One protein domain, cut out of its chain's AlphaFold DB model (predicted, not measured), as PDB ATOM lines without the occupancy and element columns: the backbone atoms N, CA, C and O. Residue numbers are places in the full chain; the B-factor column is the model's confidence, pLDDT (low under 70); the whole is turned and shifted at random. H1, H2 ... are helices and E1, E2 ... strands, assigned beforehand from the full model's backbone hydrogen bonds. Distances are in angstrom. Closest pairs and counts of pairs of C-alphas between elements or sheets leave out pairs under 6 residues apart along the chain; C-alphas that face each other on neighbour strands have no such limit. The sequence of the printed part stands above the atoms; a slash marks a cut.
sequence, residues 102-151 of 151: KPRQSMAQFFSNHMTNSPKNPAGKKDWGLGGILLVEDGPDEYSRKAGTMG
ATOM      1  N   LYS A 102     111.055 156.454  80.219       94.06
ATOM      2  CA  LYS A 102     112.054 157.108  79.363       94.06
ATOM      3  C   LYS A 102     112.700 156.140  78.353       94.06
ATOM      4  O   LYS A 102     112.631 156.432  77.158       94.06
ATOM      5  N   PRO A 103     113.303 155.002  78.757       91.69
ATOM      6  CA  PRO A 103     113.868 154.055  77.796       91.69
ATOM      7  C   PRO A 103     112.804 153.434  76.880       91.69
ATOM      8  O   PRO A 103     113.084 153.217  75.702       91.69
ATOM      9  N   ARG A 104     111.569 153.233  77.362       90.75
ATOM     10  CA  ARG A 104     110.454 152.767  76.526       90.75
ATOM     11  C   ARG A 104     110.125 153.753  75.403       90.75
ATOM     12  O   ARG A 104     109.938 153.341  74.261       90.75
ATOM     13  N   GLN A 105     110.101 155.055  75.693       88.88
ATOM     14  CA  GLN A 105     109.892 156.092  74.674       88.88
ATOM     15  C   GLN A 105     111.026 156.116  73.642       88.88
ATOM     16  O   GLN A 105     110.756 156.180  72.443       88.88
ATOM     17  N   SER A 106     112.285 156.012  74.080       89.38
ATOM     18  CA  SER A 106     113.433 155.931  73.165       89.38
ATOM     19  C   SER A 106     113.372 154.689  72.270       89.38
ATOM     20  O   SER A 106     113.647 154.778  71.075       89.38
ATOM     21  N   MET A 107     112.956 153.543  72.815       87.19
ATOM     22  CA  MET A 107     112.735 152.323  72.039       87.19
ATOM     23  C   MET A 107     111.613 152.504  71.008       87.19
ATOM     24  O   MET A 107     111.785 152.148  69.843       87.19
ATOM     25  N   ALA A 108     110.484 153.099  71.400       83.69
ATOM     26  CA  ALA A 108     109.383 153.376  70.480       83.69
ATOM     27  C   ALA A 108     109.814 154.288  69.315       83.69
ATOM     28  O   ALA A 108     109.439 154.027  68.175       83.69
ATOM     29  N   GLN A 109     110.649 155.300  69.577       84.38
ATOM     30  CA  GLN A 109     111.227 156.171  68.541       84.38
ATOM     31  C   GLN A 109     112.201 155.427  67.617       84.38
ATOM     32  O   GLN A 109     112.230 155.670  66.414       84.38
ATOM     33  N   PHE A 110     113.003 154.504  68.153       82.00
ATOM     34  CA  PHE A 110     113.892 153.682  67.331       82.00
ATOM     35  C   PHE A 110     113.094 152.793  66.363       82.00
ATOM     36  O   PHE A 110     113.419 152.703  65.177       82.00
ATOM     37  N   PHE A 111     112.012 152.183  66.855       76.50
ATOM     38  CA  PHE A 111     111.170 151.265  66.088       76.50
ATOM     39  C   PHE A 111     110.050 151.932  65.278       76.50
ATOM     40  O   PHE A 111     109.389 151.249  64.496       76.50
ATOM     41  N   SER A 112     109.833 153.247  65.398       71.94
ATOM     42  CA  SER A 112     108.877 153.966  64.542       71.94
ATOM     43  C   SER A 112     109.350 154.076  63.088       71.94
ATOM     44  O   SER A 112     108.545 154.305  62.187       71.94
ATOM     45  N   ASN A 113     110.644 153.867  62.830       65.69
ATOM     46  CA  ASN A 113     111.212 153.885  61.486       65.69
ATOM     47  C   ASN A 113     110.969 152.543  60.770       65.69
ATOM     48  O   ASN A 113     111.438 151.493  61.220       65.69
ATOM     49  N   HIS A 114     110.293 152.579  59.613       55.38
ATOM     50  CA  HIS A 114     109.894 151.398  58.822       55.38
ATOM     51  C   HIS A 114     111.050 150.463  58.424       55.38
ATOM     52  O   HIS A 114     110.818 149.283  58.182       55.38
ATOM     53  N   MET A 115     112.294 150.953  58.428       50.19
ATOM     54  CA  MET A 115     113.512 150.170  58.167       50.19
ATOM     55  C   MET A 115     113.802 149.084  59.216       50.19
ATOM     56  O   MET A 115     114.651 148.228  58.987       50.19
ATOM     57  N   THR A 116     113.137 149.122  60.374       56.41
ATOM     58  CA  THR A 116     113.368 148.167  61.467       56.41
ATOM     59  C   THR A 116     112.365 147.016  61.492       56.41
ATOM     60  O   THR A 116     112.623 146.018  62.165       56.41
ATOM     61  N   ASN A 117     111.241 147.108  60.771       58.97
ATOM     62  CA  ASN A 117     110.244 146.038  60.731       58.97
ATOM     63  C   ASN A 117     110.766 144.869  59.887       58.97
ATOM     64  O   ASN A 117     111.193 145.036  58.747       58.97
ATOM     65  N   SER A 118     110.733 143.666  60.445       61.59
ATOM     66  CA  SER A 118     111.161 142.436  59.772       61.59
ATOM     67  C   SER A 118     110.368 141.252  60.330       61.59
ATOM     68  O   SER A 118     109.679 141.407  61.337       61.59
ATOM     69  N   PRO A 119     110.487 140.033  59.782       57.91
ATOM     70  CA  PRO A 119     109.937 138.849  60.444       57.91
ATOM     71  C   PRO A 119     110.445 138.656  61.888       57.91
ATOM     72  O   PRO A 119     109.792 137.982  62.678       57.91
ATOM     73  N   LYS A 120     111.592 139.252  62.248       57.25
ATOM     74  CA  LYS A 120     112.156 139.273  63.613       57.25
ATOM     75  C   LYS A 120     111.726 140.500  64.431       57.25
ATOM     76  O   LYS A 120     112.125 140.667  65.570       57.25
ATOM     77  N   ASN A 121     110.948 141.397  63.836       66.75
ATOM     78  CA  ASN A 121     110.462 142.610  64.475       66.75
ATOM     79  C   ASN A 121     109.079 142.977  63.899       66.75
ATOM     80  O   ASN A 121     108.998 143.780  62.964       66.75
ATOM     81  N   PRO A 122     108.004 142.323  64.379       64.75
ATOM     82  CA  PRO A 122     106.665 142.436  63.802       64.75
ATOM     83  C   PRO A 122     106.085 143.849  63.942       64.75
ATOM     84  O   PRO A 122     106.461 144.596  64.837       64.75
ATOM     85  N   ALA A 123     105.153 144.236  63.072       68.44
ATOM     86  CA  ALA A 123     104.444 145.511  63.206       68.44
ATOM     87  C   ALA A 123     103.608 145.566  64.507       68.44
ATOM     88  O   ALA A 123     103.218 144.528  65.033       68.44
ATOM     89  N   GLY A 124     103.345 146.776  65.010       74.94
ATOM     90  CA  GLY A 124     102.606 147.020  66.261       74.94
ATOM     91  C   GLY A 124     103.471 147.595  67.386       74.94
ATOM     92  O   GLY A 124     104.695 147.732  67.241       74.94
ATOM     93  N   LYS A 125     102.827 147.977  68.491       82.38
ATOM     94  CA  LYS A 125     103.448 148.524  69.703       82.38
ATOM     95  C   LYS A 125     104.291 147.470  70.410       82.38
ATOM     96  O   LYS A 125     103.859 146.339  70.640       82.38
ATOM     97  N   LYS A 126     105.503 147.874  70.787       85.44
ATOM     98  CA  LYS A 126     106.531 147.000  71.354       85.44
ATOM     99  C   LYS A 126     107.022 147.525  72.690       85.44
ATOM    100  O   LYS A 126     107.016 148.732  72.928       85.44
ATOM    101  N   ASP A 127     107.520 146.607  73.495       90.25
ATOM    102  CA  ASP A 127     108.340 146.868  74.669       90.25
ATOM    103  C   ASP A 127     109.506 145.865  74.695       90.25
ATOM    104  O   ASP A 127     109.665 145.061  73.772       90.25
ATOM    105  N   TRP A 128     110.337 145.910  75.728       91.06
ATOM    106  CA  TRP A 128     111.412 144.952  75.948       91.06
ATOM    107  C   TRP A 128     111.108 144.105  77.183       91.06
ATOM    108  O   TRP A 128     110.951 144.645  78.277       91.06
ATOM    109  N   GLY A 129     111.031 142.788  77.007       91.62
ATOM    110  CA  GLY A 129     111.027 141.806  78.092       91.62
ATOM    111  C   GLY A 129     112.419 141.220  78.322       91.62
ATOM    112  O   GLY A 129     113.347 141.472  77.552       91.62
ATOM    113  N   LEU A 130     112.597 140.392  79.356       90.69
ATOM    114  CA  LEU A 130     113.904 139.746  79.582       90.69
ATOM    115  C   LEU A 130     114.272 138.776  78.447       90.69
ATOM    116  O   LEU A 130     115.454 138.512  78.231       90.69
ATOM    117  N   GLY A 131     113.278 138.288  77.700       86.25
ATOM    118  CA  GLY A 131     113.488 137.478  76.504       86.25
ATOM    119  C   GLY A 131     113.765 138.243  75.210       86.25
ATOM    120  O   GLY A 131     113.990 137.593  74.193       86.25
ATOM    121  N   GLY A 132     113.733 139.583  75.213       88.44
ATOM    122  CA  GLY A 132     113.914 140.411  74.016       88.44
ATOM    123  C   GLY A 132     112.706 141.288  73.678       88.44
ATOM    124  O   GLY A 132     111.983 141.743  74.563       88.44
ATOM    125  N   ILE A 133     112.495 141.551  72.387       88.75
ATOM    126  CA  ILE A 133     111.396 142.403  71.913       88.75
ATOM    127  C   ILE A 133     110.062 141.720  72.225       88.75
ATOM    128  O   ILE A 133     109.850 140.577  71.838       88.75
ATOM    129  N   LEU A 134     109.156 142.437  72.882       88.56
ATOM    130  CA  LEU A 134     107.831 141.970  73.268       88.56
ATOM    131  C   LEU A 134     106.766 142.775  72.529       88.56
ATOM    132  O   LEU A 134     106.750 144.005  72.598       88.56
ATOM    133  N   LEU A 135     105.845 142.090  71.859       88.06
ATOM    134  CA  LEU A 135     104.659 142.723  71.297       88.06
ATOM    135  C   LEU A 135     103.601 142.903  72.398       88.06
ATOM    136  O   LEU A 135     103.209 141.931  73.041       88.06
ATOM    137  N   VAL A 136     103.136 144.134  72.624       88.69
ATOM    138  CA  VAL A 136     102.202 144.456  73.729       88.69
ATOM    139  C   VAL A 136     100.759 144.687  73.274       88.69
ATOM    140  O   VAL A 136      99.884 144.926  74.101       88.69
ATOM    141  N   GLU A 137     100.503 144.604  71.973       87.50
ATOM    142  CA  GLU A 137      99.171 144.672  71.373       87.50
ATOM    143  C   GLU A 137      99.052 143.643  70.248       87.50
ATOM    144  O   GLU A 137     100.059 143.173  69.721       87.50
ATOM    145  N   ASP A 138      97.832 143.274  69.878       86.69
ATOM    146  CA  ASP A 138      97.630 142.482  68.670       86.69
ATOM    147  C   ASP A 138      98.094 143.282  67.454       86.69
ATOM    148  O   ASP A 138      97.858 144.487  67.360       86.69
ATOM    149  N   GLY A 139      98.755 142.613  66.512       77.94
ATOM    150  CA  GLY A 139      99.095 143.267  65.262       77.94
ATOM    151  C   GLY A 139      97.849 143.614  64.430       77.94
ATOM    152  O   GLY A 139      96.733 143.191  64.739       77.94
ATOM    153  N   PRO A 140      98.032 144.421  63.376       78.31
ATOM    154  CA  PRO A 140      96.949 145.158  62.722       78.31
ATOM    155  C   PRO A 140      95.925 144.294  61.973       78.31
ATOM    156  O   PRO A 140      94.863 144.803  61.616       78.31
ATOM    157  N   ASP A 141      96.227 143.021  61.707       81.56
ATOM    158  CA  ASP A 141      95.376 142.112  60.941       81.56
ATOM    159  C   ASP A 141      95.371 140.677  61.505       81.56
ATOM    160  O   ASP A 141      96.079 140.338  62.453       81.56
ATOM    161  N   GLU A 142      94.546 139.818  60.905       81.44
ATOM    162  CA  GLU A 142      94.368 138.416  61.304       81.44
ATOM    163  C   GLU A 142      95.615 137.533  61.115       81.44
ATOM    164  O   GLU A 142      95.725 136.494  61.766       81.44
ATOM    165  N   TYR A 143      96.565 137.945  60.268       80.94
ATOM    166  CA  TYR A 143      97.826 137.233  60.022       80.94
ATOM    167  C   TYR A 143      98.955 137.720  60.932       80.94
ATOM    168  O   TYR A 143     100.040 137.128  60.972       80.94
ATOM    169  N   SER A 144      98.717 138.806  61.661       79.19
ATOM    170  CA  SER A 144      99.701 139.410  62.532       79.19
ATOM    171  C   SER A 144      99.855 138.645  63.843       79.19
ATOM    172  O   SER A 144      98.951 137.969  64.340       79.19
ATOM    173  N   ARG A 145     101.041 138.777  64.440       83.75
ATOM    174  CA  ARG A 145     101.321 138.215  65.764       83.75
ATOM    175  C   ARG A 145     100.420 138.862  66.819       83.75
ATOM    176  O   ARG A 145     100.083 140.040  66.723       83.75
ATOM    177  N   LYS A 146     100.047 138.073  67.823       87.25
ATOM    178  CA  LYS A 146      99.208 138.493  68.950       87.25
ATOM    179  C   LYS A 146     100.039 139.107  70.071       87.25
ATOM    180  O   LYS A 146     101.242 138.825  70.169       87.25
ATOM    181  N   ALA A 147      99.403 139.910  70.921       88.00
ATOM    182  CA  ALA A 147     100.034 140.429  72.131       88.00
ATOM    183  C   ALA A 147     100.661 139.287  72.958       88.00
ATOM    184  O   ALA A 147     100.126 138.179  73.012       88.00
ATOM    185  N   GLY A 148     101.814 139.543  73.577       84.94
ATOM    186  CA  GLY A 148     102.597 138.534  74.299       84.94
ATOM    187  C   GLY A 148     103.612 137.777  73.433       84.94
ATOM    188  O   GLY A 148     104.421 137.020  73.963       84.94
ATOM    189  N   THR A 149     103.612 137.976  72.110       84.25
ATOM    190  CA  THR A 149     104.598 137.329  71.231       84.25
ATOM    191  C   THR A 149     105.970 137.996  71.345       84.25
ATOM    192  O   THR A 149     106.079 139.221  71.261       84.25
ATOM    193  N   MET A 150     107.023 137.183  71.453       79.69
ATOM    194  CA  MET A 150     108.419 137.635  71.449       79.69
ATOM    195  C   MET A 150     109.000 137.700  70.023       79.69
ATOM    196  O   MET A 150     108.643 136.889  69.161       79.69
ATOM    197  N   GLY A 151     109.856 138.693  69.769       66.88
ATOM    198  CA  GLY A 151     110.556 138.953  68.500       66.88
ATOM    199  C   GLY A 151     111.943 138.333  68.412       66.88
ATOM    200  O   GLY A 151     112.636 138.293  69.452       66.88
TER     201      GLY A 151
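This is residues 102 to 151 of the 151 residues of an uncharacterized protein of Gymnopus androsaceus JB14 (UniProt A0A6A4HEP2). This is a domain with little regular structure: a small hairpin of two antiparallel strands, E1 and E2, stands between helix H1, beside E1, and a long loop, residues 136 to 151, that reaches away from H1 and folds back. The printed part has 50 residues in the order H1, E1, E2; its class is mixed, with only 18 residues in named elements. It is compact, with a radius of gyration of the C-alphas of 10.2 A and spans of 31 by 24 by 15 A.

Find E1, residues 126 to 129, from C-alpha 126 at (106.531, 147.000, 71.354); E2 is residues 132 to 135. H1, residues 102 to 111, begins at (112.054, 157.108, 79.363) and runs 14.5 A.

In the hairpin, look for N 127 and O 134, 2.9 A apart. The closest C-alphas of H1 and E1 are those of Arg 104 and Asp 127, 6.5 A. H1 and E2 are apart. Every O i to N i+4 pair in H1 is within hydrogen-bond range.

The C-alphas farthest apart, Lys 102 and Glu 142, are 31.4 A apart. The printed part has no cut. The link from H1 to E1 is long; pLDDT is under 70 at residues 113 to 123 and 151.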